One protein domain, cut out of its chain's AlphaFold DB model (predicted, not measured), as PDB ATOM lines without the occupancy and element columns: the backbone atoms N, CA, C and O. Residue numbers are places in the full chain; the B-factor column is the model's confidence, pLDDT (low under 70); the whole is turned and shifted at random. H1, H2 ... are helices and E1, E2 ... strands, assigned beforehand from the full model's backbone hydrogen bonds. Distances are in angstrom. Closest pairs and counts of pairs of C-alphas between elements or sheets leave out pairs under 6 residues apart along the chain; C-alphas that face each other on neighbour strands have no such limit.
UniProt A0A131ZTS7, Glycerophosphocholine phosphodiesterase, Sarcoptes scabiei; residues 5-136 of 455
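This is residues 5 to 136 of the 455 residues of the protein "Glycerophosphocholine phosphodiesterase" of Sarcoptes scabiei (UniProt A0A131ZTS7). A five-stranded antiparallel sheet, E1 E4 E5 E6 E7 in order, curls like part of a barrel, and the small antiparallel hairpin E2 E3 partly faces it across the open side between E1 and E7. Residues 17 to 32, of which 17 to 18 belong to the short helix H1, stick out from this body. The printed part has 132 residues, under half of them in named elements, in the order E1 H1 E2 E3 E4 E5 E6 E7; the class is mostly strand. It is compact, with a radius of gyration of the C-alphas of 15.3 A and spans of 45 by 43 by 26 A.

E1, residues 5 to 12, begins at C-alpha 5 (31.298, 4.366, 49.359). E4 is residues 79 to 88, 28.3 A; E5, residues 94 to 102, bends by 64 degrees at residue 97. E6 is residues 111 to 120, 28.3 A; E7, residues 125 to 134, 26.3 A, ends at C-alpha 134 (41.890, 22.104, 60.396). E2 is residues 39 to 43, E3 residues 67 to 71, and H1 residues 14 to 18.

E4 to E7 form a meander, each strand the antiparallel neighbour of the one before. Within hydrogen-bond range are N 7 and O 84 of the neighbours E1 and E4, 2.9 A, N 83 and O 100 of E4 and E5, 2.9 A, N 99 and O 119 of E5 and E6, 2.9 A, and N 114 and O 131 of E6 and E7, 2.8 A. This strongly twisted sheet and E2 E3 make a sandwich, two sheets face to face, strands at 65 degrees. In the E2 E3 hairpin N 40 and O 70 are 2.8 A apart. The closest C-alphas of E1 and E2 are Thr 9 and Thr 39, 6.4 A; E3 and E7 are near each other, with 8 pairs of C-alphas within 10 A. H1 is not on the five-stranded sheet; 0 of 1 O i to N i+4 pairs and 1 of 2 O i to N i+3 pairs are within range.

The C-alphas farthest apart, Gln 21 and Asp 46, are 47.5 A apart. The printed part has no cut. The links H1 to E2 and E2 to E3 are long. Mean pLDDT of the printed part is 82.0, under 70 at residues 14 to 36 and 105 to 108.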
ATOM      1  N   HIS A   5      29.930   3.940  49.118       96.12
ATOM      2  CA  HIS A   5      31.298   4.366  49.359       96.12
ATOM      3  C   HIS A   5      31.440   5.869  49.131       96.12
ATOM      4  O   HIS A   5      30.660   6.467  48.392       96.12
ATOM      5  N   TYR A   6      32.438   6.474  49.766       95.31
ATOM      6  CA  TYR A   6      32.745   7.889  49.617       95.31
ATOM      7  C   TYR A   6      34.249   8.109  49.476       95.31
ATOM      8  O   TYR A   6      35.040   7.448  50.155       95.31
ATOM      9  N   LYS A   7      34.630   9.035  48.593       95.12
ATOM     10  CA  LYS A   7      36.022   9.378  48.272       95.12
ATOM     11  C   LYS A   7      36.218  10.885  48.292       95.12
ATOM     12  O   LYS A   7      35.391  11.612  47.752       95.12
ATOM     13  N   LEU A   8      37.328  11.336  48.871       94.25
ATOM     14  CA  LEU A   8      37.748  12.741  48.841       94.25
ATOM     15  C   LEU A   8      38.959  12.931  47.922       94.25
ATOM     16  O   LEU A   8      39.968  12.249  48.112       94.25
ATOM     17  N   THR A   9      38.875  13.883  46.996       90.69
ATOM     18  CA  THR A   9      39.924  14.182  46.003       90.69
ATOM     19  C   THR A   9      40.209  15.682  45.988       90.69
ATOM     20  O   THR A   9      39.273  16.465  45.836       90.69
ATOM     21  N   GLY A  10      41.466  16.093  46.171       89.06
ATOM     22  CA  GLY A  10      41.868  17.491  45.979       89.06
ATOM     23  C   GLY A  10      42.055  17.811  44.493       89.06
ATOM     24  O   GLY A  10      42.550  16.953  43.767       89.06
ATOM     25  N   PHE A  11      41.663  19.009  44.056       86.00
ATOM     26  CA  PHE A  11      41.750  19.462  42.659       86.00
ATOM     27  C   PHE A  11      42.030  20.972  42.578       86.00
ATOM     28  O   PHE A  11      41.630  21.714  43.480       86.00
ATOM     29  N   GLU A  12      42.673  21.444  41.509       85.38
ATOM     30  CA  GLU A  12      42.814  22.878  41.229       85.38
ATOM     31  C   GLU A  12      41.557  23.447  40.564       85.38
ATOM     32  O   GLU A  12      40.977  22.870  39.651       85.38
ATOM     33  N   ILE A  13      41.090  24.603  41.040       78.62
ATOM     34  CA  ILE A  13      39.843  25.220  40.561       78.62
ATOM     35  C   ILE A  13      39.934  25.665  39.101       78.62
ATOM     36  O   ILE A  13      38.906  25.718  38.425       78.62
ATOM     37  N   ILE A  14      41.133  25.993  38.622       69.56
ATOM     38  CA  ILE A  14      41.345  26.477  37.253       69.56
ATOM     39  C   ILE A  14      40.871  25.415  36.245       69.56
ATOM     40  O   ILE A  14      40.150  25.756  35.311       69.56
ATOM     41  N   ASP A  15      41.092  24.132  36.543       55.88
ATOM     42  CA  ASP A  15      40.646  23.002  35.717       55.88
ATOM     43  C   ASP A  15      39.115  22.871  35.613       55.88
ATOM     44  O   ASP A  15      38.590  22.281  34.669       55.88
ATOM     45  N   VAL A  16      38.359  23.424  36.571       54.28
ATOM     46  CA  VAL A  16      36.888  23.369  36.551       54.28
ATOM     47  C   VAL A  16      36.310  24.380  35.564       54.28
ATOM     48  O   VAL A  16      35.293  24.094  34.934       54.28
ATOM     49  N   PHE A  17      36.935  25.546  35.400       47.47
ATOM     50  CA  PHE A  17      36.425  26.581  34.495       47.47
ATOM     51  C   PHE A  17      36.643  26.240  33.022       47.47
ATOM     52  O   PHE A  17      35.760  26.528  32.213       47.47
ATOM     53  N   ASP A  18      37.739  25.558  32.694       44.56
ATOM     54  CA  ASP A  18      37.986  25.073  31.332       44.56
ATOM     55  C   ASP A  18      37.007  23.943  30.951       44.56
ATOM     56  O   ASP A  18      36.555  23.869  29.813       44.56
ATOM     57  N   SER A  19      36.558  23.134  31.922       43.81
ATOM     58  CA  SER A  19      35.602  22.036  31.687       43.81
ATOM     59  C   SER A  19      34.154  22.463  31.400       43.81
ATOM     60  O   SER A  19      33.356  21.647  30.951       43.81
ATOM     61  N   ILE A  20      33.786  23.724  31.664       46.00
ATOM     62  CA  ILE A  20      32.427  24.243  31.405       46.00
ATOM     63  C   ILE A  20      32.280  24.711  29.943       46.00
ATOM     64  O   ILE A  20      31.163  24.945  29.488       46.00
ATOM     65  N   GLN A  21      33.381  24.845  29.192       41.09
ATOM     66  CA  GLN A  21      33.335  25.267  27.786       41.09
ATOM     67  C   GLN A  21      33.170  24.110  26.785       41.09
ATOM     68  O   GLN A  21      32.749  24.374  25.659       41.09
ATOM     69  N   ASP A  22      33.406  22.857  27.187       39.84
ATOM     70  CA  ASP A  22      33.254  21.678  26.326       39.84
ATOM     71  C   ASP A  22      31.982  20.886  26.692       39.84
ATOM     72  O   ASP A  22      31.977  19.989  27.535       39.84
ATOM     73  N   ASP A  23      30.874  21.232  26.034       38.34
ATOM     74  CA  ASP A  23      29.503  20.730  26.258       38.34
ATOM     75  C   ASP A  23      29.242  19.263  25.809       38.34
ATOM     76  O   ASP A  23      28.092  18.855  25.633       38.34
ATOM     77  N   GLU A  24      30.267  18.418  25.654       41.38
ATOM     78  CA  GLU A  24      30.108  16.998  25.278       41.38
ATOM     79  C   GLU A  24      30.978  16.054  26.131       41.38
ATOM     80  O   GLU A  24      31.878  15.381  25.636       41.38
ATOM     81  N   MET A  25      30.702  15.938  27.436       38.22
ATOM     82  CA  MET A  25      31.330  14.887  28.253       38.22
ATOM     83  C   MET A  25      30.659  13.525  28.029       38.22
ATOM     84  O   MET A  25      29.589  13.236  28.574       38.22
ATOM     85  N   THR A  26      31.327  12.652  27.273       34.62
ATOM     86  CA  THR A  26      31.063  11.207  27.291       34.62
ATOM     87  C   THR A  26      31.737  10.560  28.512       34.62
ATOM     88  O   THR A  26      32.794  10.999  28.965       34.62
ATOM     89  N   ASP A  27      31.128   9.506  29.076       42.12
ATOM     90  CA  ASP A  27      31.576   8.821  30.309       42.12
ATOM     91  C   ASP A  27      33.031   8.279  30.254       42.12
ATOM     92  O   ASP A  27      33.600   7.913  31.292       42.12
ATOM     93  N   GLU A  28      33.664   8.237  29.074       35.22
ATOM     94  CA  GLU A  28      35.028   7.726  28.880       35.22
ATOM     95  C   GLU A  28      36.147   8.739  29.193       35.22
ATOM     96  O   GLU A  28      37.245   8.305  29.552       35.22
ATOM     97  N   ASP A  29      35.871  10.050  29.205       35.84
ATOM     98  CA  ASP A  29      36.884  11.088  29.495       35.84
ATOM     99  C   ASP A  29      37.162  11.274  30.997       35.84
ATOM    100  O   ASP A  29      38.142  11.890  31.408       35.84
ATOM    101  N   SER A  30      36.376  10.636  31.868       40.66
ATOM    102  CA  SER A  30      36.547  10.685  33.328       40.66
ATOM    103  C   SER A  30      37.824  10.007  33.864       40.66
ATOM    104  O   SER A  30      38.055   9.996  35.076       40.66
ATOM    105  N   LYS A  31      38.663   9.431  32.994       33.97
ATOM    106  CA  LYS A  31      39.811   8.602  33.391       33.97
ATOM    107  C   LYS A  31      41.097   9.350  33.738       33.97
ATOM    108  O   LYS A  31      42.005   8.684  34.219       33.97
ATOM    109  N   ASN A  32      41.204  10.671  33.551       37.16
ATOM    110  CA  ASN A  32      42.473  11.370  33.819       37.16
ATOM    111  C   ASN A  32      42.364  12.846  34.248       37.16
ATOM    112  O   ASN A  32      43.332  13.590  34.112       37.16
ATOM    113  N   TYR A  33      41.241  13.283  34.823       43.69
ATOM    114  CA  TYR A  33      41.188  14.605  35.462       43.69
ATOM    115  C   TYR A  33      41.859  14.551  36.840       43.69
ATOM    116  O   TYR A  33      41.209  14.291  37.854       43.69
ATOM    117  N   GLY A  34      43.187  14.705  36.805       46.19
ATOM    118  CA  GLY A  34      44.079  15.132  37.880       46.19
ATOM    119  C   GLY A  34      43.673  14.747  39.299       46.19
ATOM    120  O   GLY A  34      43.196  15.583  40.060       46.19
ATOM    121  N   GLU A  35      43.954  13.512  39.721       56.28
ATOM    122  CA  GLU A  35      44.200  13.253  41.145       56.28
ATOM    123  C   GLU A  35      45.533  13.914  41.542       56.28
ATOM    124  O   GLU A  35      46.524  13.234  41.802       56.28
ATOM    125  N   GLU A  36      45.596  15.246  41.527       69.06
ATOM    126  CA  GLU A  36      46.850  15.974  41.758       69.06
ATOM    127  C   GLU A  36      47.303  15.859  43.212       69.06
ATOM    128  O   GLU A  36      48.495  15.738  43.505       69.06
ATOM    129  N   TYR A  37      46.338  15.829  44.136       82.75
ATOM    130  CA  TYR A  37      46.607  15.803  45.566       82.75
ATOM    131  C   TYR A  37      46.124  14.500  46.195       82.75
ATOM    132  O   TYR A  37      44.927  14.247  46.352       82.75
ATOM    133  N   THR A  38      47.085  13.671  46.606       83.56
ATOM    134  CA  THR A  38      46.811  12.414  47.302       83.56
ATOM    135  C   THR A  38      46.135  12.675  48.648       83.56
ATOM    136  O   THR A  38      46.686  13.361  49.515       83.56
ATOM    137  N   THR A  39      44.971  12.059  48.851       91.44
ATOM    138  CA  THR A  39      44.264  12.079  50.134       91.44
ATOM    139  C   THR A  39      44.518  10.794  50.918       91.44
ATOM    140  O   THR A  39      44.224   9.686  50.459       91.44
ATOM    141  N   GLU A  40      44.980  10.951  52.151       93.38
ATOM    142  CA  GLU A  40      45.118   9.877  53.128       93.38
ATOM    143  C   GLU A  40      43.877   9.798  54.031       93.38
ATOM    144  O   GLU A  40      43.242  10.809  54.340       93.38
ATOM    145  N   ILE A  41      43.554   8.589  54.488       95.75
ATOM    146  CA  ILE A  41      42.420   8.284  55.362       95.75
ATOM    147  C   ILE A  41      42.877   7.464  56.572       95.75
ATOM    148  O   ILE A  41      43.715   6.569  56.446       95.75
ATOM    149  N   ALA A  42      42.296   7.751  57.734       95.44
ATOM    150  CA  ALA A  42      42.401   6.952  58.951       95.44
ATOM    151  C   ALA A  42      41.031   6.858  59.636       95.44
ATOM    152  O   ALA A  42      40.260   7.816  59.621       95.44
ATOM    153  N   VAL A  43      40.730   5.726  60.269       95.88
ATOM    154  CA  VAL A  43      39.497   5.525  61.048       95.88
ATOM    155  C   VAL A  43      39.885   5.239  62.487       95.88
ATOM    156  O   VAL A  43      40.697   4.352  62.733       95.88
ATOM    157  N   MET A  44      39.322   5.974  63.441       94.62
ATOM    158  CA  MET A  44      39.688   5.850  64.855       94.62
ATOM    159  C   MET A  44      39.076   4.584  65.474       94.62
ATOM    160  O   MET A  44      38.072   4.632  66.177       94.62
ATOM    161  N   ASN A  45      39.663   3.435  65.145       93.75
ATOM    162  CA  ASN A  45      39.328   2.108  65.651       93.75
ATOM    163  C   ASN A  45      40.603   1.249  65.753       93.75
ATOM    164  O   ASN A  45      41.669   1.672  65.308       93.75
ATOM    165  N   ASP A  46      40.502   0.029  66.285       92.31
ATOM    166  CA  ASP A  46      41.658  -0.854  66.524       92.31
ATOM    167  C   ASP A  46      42.458  -1.259  65.274       92.31
ATOM    168  O   ASP A  46      43.618  -1.661  65.393       92.31
ATOM    169  N   TYR A  47      41.879  -1.151  64.077       93.00
ATOM    170  CA  TYR A  47      42.432  -1.759  62.862       93.00
ATOM    171  C   TYR A  47      42.884  -0.738  61.812       93.00
ATOM    172  O   TYR A  47      43.810  -1.002  61.046       93.00
ATOM    173  N   GLU A  48      42.242   0.427  61.756       94.81
ATOM    174  CA  GLU A  48      42.358   1.383  60.648       94.81
ATOM    175  C   GLU A  48      42.834   2.777  61.097       94.81
ATOM    176  O   GLU A  48      42.783   3.727  60.315       94.81
ATOM    177  N   PHE A  49      43.344   2.914  62.326       93.06
ATOM    178  CA  PHE A  49      43.802   4.197  62.880       93.06
ATOM    179  C   PHE A  49      45.010   4.798  62.150       93.06
ATOM    180  O   PHE A  49      45.275   5.990  62.281       93.06
ATOM    181  N   LYS A  50      45.780   4.009  61.393       91.69
ATOM    182  CA  LYS A  50      46.944   4.513  60.651       91.69
ATOM    183  C   LYS A  50      46.506   5.145  59.337       91.69
ATOM    184  O   LYS A  50      45.814   4.502  58.552       91.69
ATOM    185  N   PHE A  51      46.992   6.359  59.074       91.50
ATOM    186  CA  PHE A  51      46.826   6.991  57.769       91.50
ATOM    187  C   PHE A  51      47.406   6.109  56.659       91.50
ATOM    188  O   PHE A  51      48.558   5.673  56.727       91.50
ATOM    189  N   LYS A  52      46.584   5.871  55.642       93.56
ATOM    190  CA  LYS A  52      46.928   5.196  54.388       93.56
ATOM    191  C   LYS A  52      46.298   5.957  53.227       93.56
ATOM    192  O   LYS A  52      45.332   6.689  53.435       93.56
ATOM    193  N   ASN A  53      46.808   5.771  52.014       93.81
ATOM    194  CA  ASN A  53      46.152   6.314  50.824       93.81
ATOM    195  C   ASN A  53      44.720   5.768  50.724       93.81
ATOM    196  O   ASN A  53      44.470   4.608  51.067       93.81
ATOM    197  N   GLN A  54      43.780   6.607  50.290       93.94
ATOM    198  CA  GLN A  54      42.427   6.144  49.991       93.94
ATOM    199  C   GLN A  54      42.428   5.131  48.843       93.94
ATOM    200  O   GLN A  54      43.219   5.223  47.908       93.94
ATOM    201  N   GLU A  55      41.485   4.191  48.902       93.06
ATOM    202  CA  GLU A  55      41.201   3.282  47.793       93.06
ATOM    203  C   GLU A  55      40.619   4.049  46.583       93.06
ATOM    204  O   GLU A  55      40.036   5.124  46.766       93.06
ATOM    205  N   PRO A  56      40.675   3.493  45.356       91.25
ATOM    206  CA  PRO A  56      40.217   4.178  44.141       91.25
ATOM    207  C   PRO A  56      38.763   4.667  44.171       91.25
ATOM    208  O   PRO A  56      38.456   5.700  43.578       91.25
ATOM    209  N   TYR A  57      37.885   3.962  44.894       93.56
ATOM    210  CA  TYR A  57      36.474   4.324  45.116       93.56
ATOM    211  C   TYR A  57      36.197   4.755  46.564       93.56
ATOM    212  O   TYR A  57      35.050   4.785  47.009       93.56
ATOM    213  N   GLY A  58      37.255   5.070  47.312       93.75
ATOM    214  CA  GLY A  58      37.193   5.485  48.704       93.75
ATOM    215  C   GLY A  58      36.709   4.385  49.650       93.75
ATOM    216  O   GLY A  58      36.886   3.188  49.408       93.75
ATOM    217  N   ARG A  59      36.112   4.784  50.776       94.94
ATOM    218  CA  ARG A  59      35.751   3.869  51.868       94.94
ATOM    219  C   ARG A  59      34.243   3.654  51.954       94.94
ATOM    220  O   ARG A  59      33.471   4.570  51.704       94.94
ATOM    221  N   LEU A  60      33.824   2.458  52.374       95.31
ATOM    222  CA  LEU A  60      32.434   2.183  52.745       95.31
ATOM    223  C   LEU A  60      31.971   3.155  53.843       95.31
ATOM    224  O   LEU A  60      32.630   3.299  54.877       95.31
ATOM    225  N   LEU A  61      30.820   3.785  53.629       93.88
ATOM    226  CA  LEU A  61      30.147   4.618  54.613       93.88
ATOM    227  C   LEU A  61      29.522   3.727  55.688       93.88
ATOM    228  O   LEU A  61      28.586   2.969  55.427       93.88
ATOM    229  N   LYS A  62      30.024   3.841  56.916       93.75
ATOM    230  CA  LYS A  62      29.474   3.162  58.090       93.75
ATOM    231  C   LYS A  62      28.974   4.191  59.093       93.75
ATOM    232  O   LYS A  62      29.509   5.293  59.201       93.75
ATOM    233  N   LYS A  63      27.922   3.828  59.824       91.69
ATOM    234  CA  LYS A  63      27.389   4.660  60.907       91.69
ATOM    235  C   LYS A  63      28.328   4.604  62.112       91.69
ATOM    236  O   LYS A  63      28.902   3.555  62.381       91.69
ATOM    237  N   ASN A  64      28.400   5.710  62.851       89.06
ATOM    238  CA  ASN A  64      29.125   5.833  64.120       89.06
ATOM    239  C   ASN A  64      30.637   5.554  64.033       89.06
ATOM    240  O   ASN A  64      31.236   5.121  65.011       89.06
ATOM    241  N   GLU A  65      31.261   5.808  62.882       92.31
ATOM    242  CA  GLU A  65      32.720   5.819  62.768       92.31
ATOM    243  C   GLU A  65      33.244   7.254  62.758       92.31
ATOM    244  O   GLU A  65      32.670   8.131  62.109       92.31
ATOM    245  N   PHE A  66      34.366   7.482  63.438       93.69
ATOM    246  CA  PHE A  66      35.113   8.726  63.323       93.69
ATOM    247  C   PHE A  66      36.236   8.547  62.303       93.69
ATOM    248  O   PHE A  66      37.134   7.719  62.488       93.69
ATOM    249  N   VAL A  67      36.172   9.315  61.219       94.88
ATOM    250  CA  VAL A  67      37.080   9.189  60.079       94.88
ATOM    251  C   VAL A  67      37.819  10.498  59.878       94.88
ATOM    252  O   VAL A  67      37.215  11.567  59.845       94.88
ATOM    253  N   MET A  68      39.134  10.401  59.732       94.00
ATOM    254  CA  MET A  68      40.015  11.528  59.477       94.00
ATOM    255  C   MET A  68      40.543  11.464  58.053       94.00
ATOM    256  O   MET A  68      41.013  10.419  57.598       94.00
ATOM    257  N   PHE A  69      40.516  12.614  57.390       93.50
ATOM    258  CA  PHE A  69      41.120  12.827  56.084       93.50
ATOM    259  C   PHE A  69      42.314  13.754  56.232       93.50
ATOM    260  O   PHE A  69      42.273  14.715  57.002       93.50
ATOM    261  N   ARG A  70      43.379  13.468  55.488       90.81
ATOM    262  CA  ARG A  70      44.559  14.323  55.417       90.81
ATOM    263  C   ARG A  70      44.948  14.511  53.963       90.81
ATOM    264  O   ARG A  70      45.167  13.537  53.252       90.81
ATOM    265  N   ILE A  71      45.052  15.767  53.545       87.69
ATOM    266  CA  ILE A  71      45.467  16.154  52.196       87.69
ATOM    267  C   ILE A  71      46.586  17.173  52.348       87.69
ATOM    268  O   ILE A  71      46.502  18.073  53.184       87.69
ATOM    269  N   LYS A  72      47.653  17.013  51.568       84.56
ATOM    270  CA  LYS A  72      48.733  17.998  51.477       84.56
ATOM    271  C   LYS A  72      48.506  18.805  50.211       84.56
ATOM    272  O   LYS A  72      48.548  18.236  49.128       84.56
ATOM    273  N   ILE A  73      48.264  20.096  50.378       82.50
ATOM    274  CA  ILE A  73      47.954  21.025  49.291       82.50
ATOM    275  C   ILE A  73      48.859  22.257  49.395       82.50
ATOM    276  O   ILE A  73      49.270  22.612  50.509       82.50
ATOM    277  N   PRO A  74      49.191  22.922  48.279       78.44
ATOM    278  CA  PRO A  74      49.805  24.240  48.315       78.44
ATOM    279  C   PRO A  74      48.828  25.269  48.904       78.44
ATOM    280  O   PRO A  74      47.618  25.208  48.691       78.44
ATOM    281  N   ILE A  75      49.355  26.251  49.641       74.00
ATOM    282  CA  ILE A  75      48.560  27.350  50.215       74.00
ATOM    283  C   ILE A  75      48.424  28.462  49.162       74.00
ATOM    284  O   ILE A  75      48.899  29.578  49.344       74.00
ATOM    285  N   THR A  76      47.831  28.132  48.019       73.81
ATOM    286  CA  THR A  76      47.588  29.064  46.900       73.81
ATOM    287  C   THR A  76      46.183  29.656  46.930       73.81
ATOM    288  O   THR A  76      45.914  30.632  46.241       73.81
ATOM    289  N   GLY A  77      45.277  29.069  47.718       78.12
ATOM    290  CA  GLY A  77      43.867  29.463  47.750       78.12
ATOM    291  C   GLY A  77      43.061  28.987  46.538       78.12
ATOM    292  O   GLY A  77      41.916  29.395  46.398       78.12
ATOM    293  N   VAL A  78      43.627  28.119  45.687       83.06
ATOM    294  CA  VAL A  78      42.962  27.616  44.469       83.06
ATOM    295  C   VAL A  78      42.675  26.113  44.487       83.06
ATOM    296  O   VAL A  78      42.188  25.580  43.497       83.06
ATOM    297  N   VAL A  79      42.945  25.418  45.597       86.44
ATOM    298  CA  VAL A  79      42.746  23.963  45.700       86.44
ATOM    299  C   VAL A  79      41.440  23.631  46.421       86.44
ATOM    300  O   VAL A  79      41.309  23.853  47.625       86.44
ATOM    301  N   GLY A  80      40.474  23.079  45.686       88.81
ATOM    302  CA  GLY A  80      39.221  22.554  46.226       88.81
ATOM    303  C   GLY A  80      39.306  21.070  46.591       88.81
ATOM    304  O   GLY A  80      40.257  20.372  46.249       88.81
ATOM    305  N   ILE A  81      38.285  20.567  47.286       90.94
ATOM    306  CA  ILE A  81      38.107  19.143  47.594       90.94
ATOM    307  C   ILE A  81      36.769  18.685  47.025       90.94
ATOM    308  O   ILE A  81      35.713  19.208  47.380       90.94
ATOM    309  N   ARG A  82      36.793  17.676  46.157       92.44
ATOM    310  CA  ARG A  82      35.600  16.991  45.666       92.44
ATOM    311  C   ARG A  82      35.317  15.781  46.544       92.44
ATOM    312  O   ARG A  82      36.219  14.990  46.821       92.44
ATOM    313  N   VAL A  83      34.063  15.621  46.952       94.81
ATOM    314  CA  VAL A  83      33.572  14.412  47.623       94.81
ATOM    315  C   VAL A  83      32.693  13.654  46.643       94.81
ATOM    316  O   VAL A  83      31.659  14.164  46.218       94.81
ATOM    317  N   ASP A  84      33.084  12.436  46.292       95.19
ATOM    318  CA  ASP A  84      32.335  11.555  45.399       95.19
ATOM    319  C   ASP A  84      31.641  10.451  46.207       95.19
ATOM    320  O   ASP A  84      32.258   9.853  47.089       95.19
ATOM    321  N   LEU A  85      30.373  10.158  45.894       96.19
ATOM    322  CA  LEU A  85      29.637   9.009  46.427       96.19
ATOM    323  C   LEU A  85      29.457   7.939  45.353       96.19
ATOM    324  O   LEU A  85      28.967   8.223  44.256       96.19
ATOM    325  N   PHE A  86      29.767   6.698  45.710       95.56
ATOM    326  CA  PHE A  86      29.658   5.537  44.838       95.56
ATOM    327  C   PHE A  86      28.697   4.506  45.418       95.56
ATOM    328  O   PHE A  86      28.766   4.183  46.599       95.56
ATOM    329  N   HIS A  87      27.831   3.944  44.584       94.88
ATOM    330  CA  HIS A  87      27.079   2.741  44.902       94.88
ATOM    331  C   HIS A  87      27.837   1.525  44.374       94.88
ATOM    332  O   HIS A  87      28.154   1.442  43.187       94.88
ATOM    333  N   LYS A  88      28.142   0.574  45.253       94.69
ATOM    334  CA  LYS A  88      28.799  -0.668  44.860       94.69
ATOM    335  C   LYS A  88      27.769  -1.673  44.345       94.69
ATOM    336  O   LYS A  88      26.941  -2.165  45.107       94.69
ATOM    337  N   ILE A  89      27.849  -1.983  43.052       92.56
ATOM    338  CA  ILE A  89      26.935  -2.901  42.359       92.56
ATOM    339  C   ILE A  89      27.386  -4.351  42.560       92.56
ATOM    340  O   ILE A  89      26.580  -5.234  42.841       92.56
ATOM    341  N   ASN A  90      28.687  -4.610  42.424       87.50
ATOM    342  CA  ASN A  90      29.290  -5.919  42.672       87.50
ATOM    343  C   ASN A  90      30.737  -5.754  43.178       87.50
ATOM    344  O   ASN A  90      31.161  -4.646  43.499       87.50
ATOM    345  N   LYS A  91      31.505  -6.848  43.285       82.50
ATOM    346  CA  LYS A  91      32.837  -6.851  43.919       82.50
ATOM    347  C   LYS A  91      33.793  -5.777  43.373       82.50
ATOM    348  O   LYS A  91      34.523  -5.200  44.171       82.50
ATOM    349  N   ASN A  92      33.747  -5.497  42.069       84.81
ATOM    350  CA  ASN A  92      34.678  -4.585  41.395       84.81
ATOM    351  C   ASN A  92      33.978  -3.470  40.597       84.81
ATOM    352  O   ASN A  92      34.656  -2.692  39.934       84.81
ATOM    353  N   VAL A  93      32.644  -3.393  40.632       91.25
ATOM    354  CA  VAL A  93      31.874  -2.390  39.888       91.25
ATOM    355  C   VAL A  93      31.245  -1.405  40.860       91.25
ATOM    356  O   VAL A  93      30.400  -1.766  41.686       91.25
ATOM    357  N   PHE A  94      31.659  -0.152  40.717       94.75
ATOM    358  CA  PHE A  94      31.194   0.992  41.485       94.75
ATOM    359  C   PHE A  94      30.615   2.024  40.527       94.75
ATOM    360  O   PHE A  94      31.261   2.410  39.557       94.75
ATOM    361  N   GLU A  95      29.409   2.490  40.817       93.69
ATOM    362  CA  GLU A  95      28.754   3.543  40.053       93.69
ATOM    363  C   GLU A  95      28.752   4.833  40.870       93.69
ATOM    364  O   GLU A  95      28.246   4.860  41.991       93.69
ATOM    365  N   LYS A  96      29.292   5.924  40.320       94.38
ATOM    366  CA  LYS A  96      29.153   7.250  40.936       94.38
ATOM    367  C   LYS A  96      27.679   7.653  40.928       94.38
ATOM    368  O   LYS A  96      27.057   7.657  39.872       94.38
ATOM    369  N   ILE A  97      27.125   8.021  42.078       95.12
ATOM    370  CA  ILE A  97      25.701   8.381  42.214       95.12
ATOM    371  C   ILE A  97      25.487   9.858  42.547       95.12
ATOM    372  O   ILE A  97      24.454  10.433  42.194       95.12
ATOM    373  N   ALA A  98      26.455  10.480  43.219       95.88
ATOM    374  CA  ALA A  98      26.374  11.864  43.660       95.88
ATOM    375  C   ALA A  98      27.760  12.427  43.984       95.88
ATOM    376  O   ALA A  98      28.728  11.676  44.109       95.88
ATOM    377  N   PHE A  99      27.844  13.745  44.123       95.50
ATOM    378  CA  PHE A  99      29.073  14.441  44.485       95.50
ATOM    379  C   PHE A  99      28.786  15.782  45.166       95.50
ATOM    380  O   PHE A  99      27.664  16.294  45.128       95.50
ATOM    381  N   CYS A 100      29.809  16.363  45.783       94.88
ATOM    382  CA  CYS A 100      29.833  17.768  46.173       94.88
ATOM    383  C   CYS A 100      31.249  18.345  46.078       94.88
ATOM    384  O   CYS A 100      32.231  17.606  45.986       94.88
ATOM    385  N   TYR A 101      31.329  19.673  46.112       92.06
ATOM    386  CA  TYR A 101      32.578  20.423  46.103       92.06
ATOM    387  C   TYR A 101      32.700  21.241  47.383       92.06
ATOM    388  O   TYR A 101      31.748  21.889  47.819       92.06
ATOM    389  N   ILE A 102      33.889  21.207  47.967       90.81
ATOM    390  CA  ILE A 102      34.325  22.063  49.060       90.81
ATOM    391  C   ILE A 102      35.385  22.970  48.456       90.81
ATOM    392  O   ILE A 102      36.492  22.531  48.151       90.81
ATOM    393  N   TYR A 103      35.032  24.226  48.236       86.88
ATOM    394  CA  TYR A 103      35.975  25.211  47.727       86.88
ATOM    395  C   TYR A 103      36.887  25.715  48.856       86.88
ATOM    396  O   TYR A 103      36.489  25.642  50.025       86.88
ATOM    397  N   PRO A 104      38.095  26.220  48.530       79.06
ATOM    398  CA  PRO A 104      38.925  26.975  49.450       79.06
ATOM    399  C   PRO A 104      38.054  28.005  50.147       79.06
ATOM    400  O   PRO A 104      37.402  28.837  49.514       79.06
ATOM    401  N   LEU A 105      38.004  27.901  51.463       69.25
ATOM    402  CA  LEU A 105      37.319  28.885  52.268       69.25
ATOM    403  C   LEU A 105      38.315  30.024  52.487       69.25
ATOM    404  O   LEU A 105      39.424  29.782  52.965       69.25
ATOM    405  N   ASP A 106      37.933  31.254  52.140       65.19
ATOM    406  CA  ASP A 106      38.656  32.452  52.574       65.19
ATOM    407  C   ASP A 106      38.404  32.648  54.076       65.19
ATOM    408  O   ASP A 106      37.551  33.428  54.510       65.19
ATOM    409  N   THR A 107      39.049  31.808  54.888       64.62
ATOM    410  CA  THR A 107      38.901  31.830  56.338       64.62
ATOM    411  C   THR A 107      40.094  32.519  56.971       64.62
ATOM    412  O   THR A 107      41.252  32.141  56.785       64.62
ATOM    413  N   LYS A 108      39.793  33.521  57.804       68.62
ATOM    414  CA  LYS A 108      40.778  34.112  58.719       68.62
ATOM    415  C   LYS A 108      41.295  33.082  59.729       68.62
ATOM    416  O   LYS A 108      42.452  33.154  60.122       68.62
ATOM    417  N   GLU A 109      40.433  32.148  60.129       77.00
ATOM    418  CA  GLU A 109      40.744  31.050  61.048       77.00
ATOM    419  C   GLU A 109      41.172  29.790  60.286       77.00
ATOM    420  O   GLU A 109      40.732  29.522  59.167       77.00
ATOM    421  N   SER A 110      42.010  28.985  60.921       81.50
ATOM    422  CA  SER A 110      42.567  27.763  60.348       81.50
ATOM    423  C   SER A 110      41.757  26.517  60.678       81.50
ATOM    424  O   SER A 110      42.093  25.437  60.213       81.50
ATOM    425  N   ASN A 111      40.691  26.624  61.463       85.56
ATOM    426  CA  ASN A 111      39.768  25.530  61.734       85.56
ATOM    427  C   ASN A 111      38.323  25.985  61.584       85.56
ATOM    428  O   ASN A 111      38.000  27.158  61.744       85.56
ATOM    429  N   GLY A 112      37.434  25.030  61.345       84.56
ATOM    430  CA  GLY A 112      36.013  25.311  61.261       84.56
ATOM    431  C   GLY A 112      35.205  24.091  60.861       84.56
ATOM    432  O   GLY A 112      35.698  22.967  60.866       84.56
ATOM    433  N   MET A 113      33.954  24.343  60.494       88.44
ATOM    434  CA  MET A 113      33.017  23.338  60.009       88.44
ATOM    435  C   MET A 113      32.517  23.770  58.634       88.44
ATOM    436  O   MET A 113      32.081  24.907  58.452       88.44
ATOM    437  N   CYS A 114      32.550  22.859  57.670       89.50
ATOM    438  CA  CYS A 114      31.959  23.039  56.355       89.50
ATOM    439  C   CYS A 114      30.698  22.176  56.240       89.50
ATOM    440  O   CYS A 114      30.679  21.024  56.680       89.50
ATOM    441  N   MET A 115      29.640  22.729  55.644       93.50
ATOM    442  CA  MET A 115      28.439  21.981  55.292       93.50
ATOM    443  C   MET A 115      28.022  22.320  53.866       93.50
ATOM    444  O   MET A 115      27.656  23.459  53.585       93.50
ATOM    445  N   VAL A 116      28.051  21.327  52.978       94.19
ATOM    446  CA  VAL A 116      27.723  21.491  51.555       94.19
ATOM    447  C   VAL A 116      26.645  20.496  51.120       94.19
ATOM    448  O   VAL A 116      26.590  19.376  51.643       94.19
ATOM    449  N   PRO A 117      25.746  20.868  50.193       96.38
ATOM    450  CA  PRO A 117      24.773  19.935  49.640       96.38
ATOM    451  C   PRO A 117      25.468  18.877  48.777       96.38
ATOM    452  O   PRO A 117      26.409  19.176  48.047       96.38
ATOM    453  N   ILE A 118      24.983  17.640  48.851       96.06
ATOM    454  CA  ILE A 118      25.378  16.544  47.963       96.06
ATOM    455  C   ILE A 118      24.343  16.446  46.847       96.06
ATOM    456  O   ILE A 118      23.154  16.238  47.117       96.06
ATOM    457  N   THR A 119      24.810  16.558  45.607       96.62
ATOM    458  CA  THR A 119      23.979  16.624  44.403       96.62
ATOM    459  C   THR A 119      24.109  15.330  43.606       96.62
ATOM    460  O   THR A 119      25.210  14.825  43.394       96.62
ATOM    461  N   SER A 120      22.981  14.757  43.184       93.94
ATOM    462  CA  SER A 120      22.958  13.587  42.306       93.94
ATOM    463  C   SER A 120      23.403  13.939  40.886       93.94
ATOM    464  O   SER A 120      23.414  15.105  40.497       93.94
ATOM    465  N   LYS A 121      23.671  12.917  40.065       88.75
ATOM    466  CA  LYS A 121      23.919  13.083  38.618       88.75
ATOM    467  C   LYS A 121      22.822  13.868  37.877       88.75
ATOM    468  O   LYS A 121      23.097  14.479  36.858       88.75
ATOM    469  N   LEU A 122      21.591  13.872  38.397       90.31
ATOM    470  CA  LEU A 122      20.438  14.573  37.814       90.31
ATOM    471  C   LEU A 122      20.230  15.988  38.390       90.31
ATOM    472  O   LEU A 122      19.144  16.547  38.256       90.31
ATOM    473  N   GLY A 123      21.202  16.535  39.127       89.44
ATOM    474  CA  GLY A 123      21.109  17.878  39.709       89.44
ATOM    475  C   GLY A 123      20.224  17.988  40.958       89.44
ATOM    476  O   GLY A 123      19.991  19.088  41.453       89.44
ATOM    477  N   LYS A 124      19.725  16.872  41.511       94.00
ATOM    478  CA  LYS A 124      18.889  16.890  42.726       94.00
ATOM    479  C   LYS A 124      19.753  16.824  43.981       94.00
ATOM    480  O   LYS A 124      20.606  15.948  44.088       94.00
ATOM    481  N   ILE A 125      19.486  17.682  44.964       95.25
ATOM    482  CA  ILE A 125      20.109  17.583  46.291       95.25
ATOM    483  C   ILE A 125      19.528  16.364  47.014       95.25
ATOM    484  O   ILE A 125      18.317  16.288  47.219       95.25
ATOM    485  N   ILE A 126      20.384  15.419  47.400       94.62
ATOM    486  CA  ILE A 126      19.967  14.161  48.047       94.62
ATOM    487  C   ILE A 126      20.431  14.039  49.500       94.62
ATOM    488  O   ILE A 126      19.874  13.250  50.258       94.62
ATOM    489  N   ALA A 127      21.455  14.797  49.892       93.62
ATOM    490  CA  ALA A 127      22.029  14.767  51.231       93.62
ATOM    491  C   ALA A 127      22.836  16.048  51.507       93.62
ATOM    492  O   ALA A 127      22.920  16.945  50.667       93.62
ATOM    493  N   ARG A 128      23.442  16.131  52.693       94.62
ATOM    494  CA  ARG A 128      24.426  17.159  53.049       94.62
ATOM    495  C   ARG A 128      25.698  16.485  53.546       94.62
ATOM    496  O   ARG A 128      25.621  15.552  54.341       94.62
ATOM    497  N   PHE A 129      26.844  16.970  53.090       94.19
ATOM    498  CA  PHE A 129      28.151  16.608  53.619       94.19
ATOM    499  C   PHE A 129      28.530  17.625  54.692       94.19
ATOM    500  O   PHE A 129      28.549  18.822  54.411       94.19
ATOM    501  N   LYS A 130      28.800  17.161  55.914       93.50
ATOM    502  CA  LYS A 130      29.290  17.983  57.027       93.50
ATOM    503  C   LYS A 130      30.674  17.473  57.417       93.50
ATOM    504  O   LYS A 130      30.823  16.275  57.642       93.50
ATOM    505  N   VAL A 131      31.649  18.370  57.520       91.62
ATOM    506  CA  VAL A 131      33.015  18.034  57.935       91.62
ATOM    507  C   VAL A 131      33.604  19.143  58.796       91.62
ATOM    508  O   VAL A 131      33.461  20.321  58.473       91.62
ATOM    509  N   ASP A 132      34.273  18.758  59.878       90.75
ATOM    510  CA  ASP A 132      35.136  19.653  60.642       90.75
ATOM    511  C   ASP A 132      36.547  19.601  60.051       90.75
ATOM    512  O   ASP A 132      37.056  18.525  59.726       90.75
ATOM    513  N   TYR A 133      37.177  20.760  59.879       88.50
ATOM    514  CA  TYR A 133      38.482  20.880  59.240       88.50
ATOM    515  C   TYR A 133      39.472  21.652  60.108       88.50
ATOM    516  O   TYR A 133      39.106  22.519  60.903       88.50
ATOM    517  N   PHE A 134      40.751  21.347  59.897       86.81
ATOM    518  CA  PHE A 134      41.890  22.104  60.396       86.81
ATOM    519  C   PHE A 134      42.953  22.181  59.294       86.81
ATOM    520  O   PHE A 134      43.421  21.158  58.793       86.81
ATOM    521  N   ILE A 135      43.320  23.398  58.914       84.38
ATOM    522  CA  ILE A 135      44.339  23.733  57.928       84.38
ATOM    523  C   ILE A 135      45.639  23.957  58.686       84.38
ATOM    524  O   ILE A 135      45.863  25.031  59.238       84.38
ATOM    525  N   ALA A 136      46.507  22.953  58.694       81.31
ATOM    526  CA  ALA A 136      47.838  23.092  59.263       81.31
ATOM    527  C   ALA A 136      48.768  23.850  58.300       81.31
ATOM    528  O   ALA A 136      48.984  23.418  57.167       81.31
TER     529      ALA A 136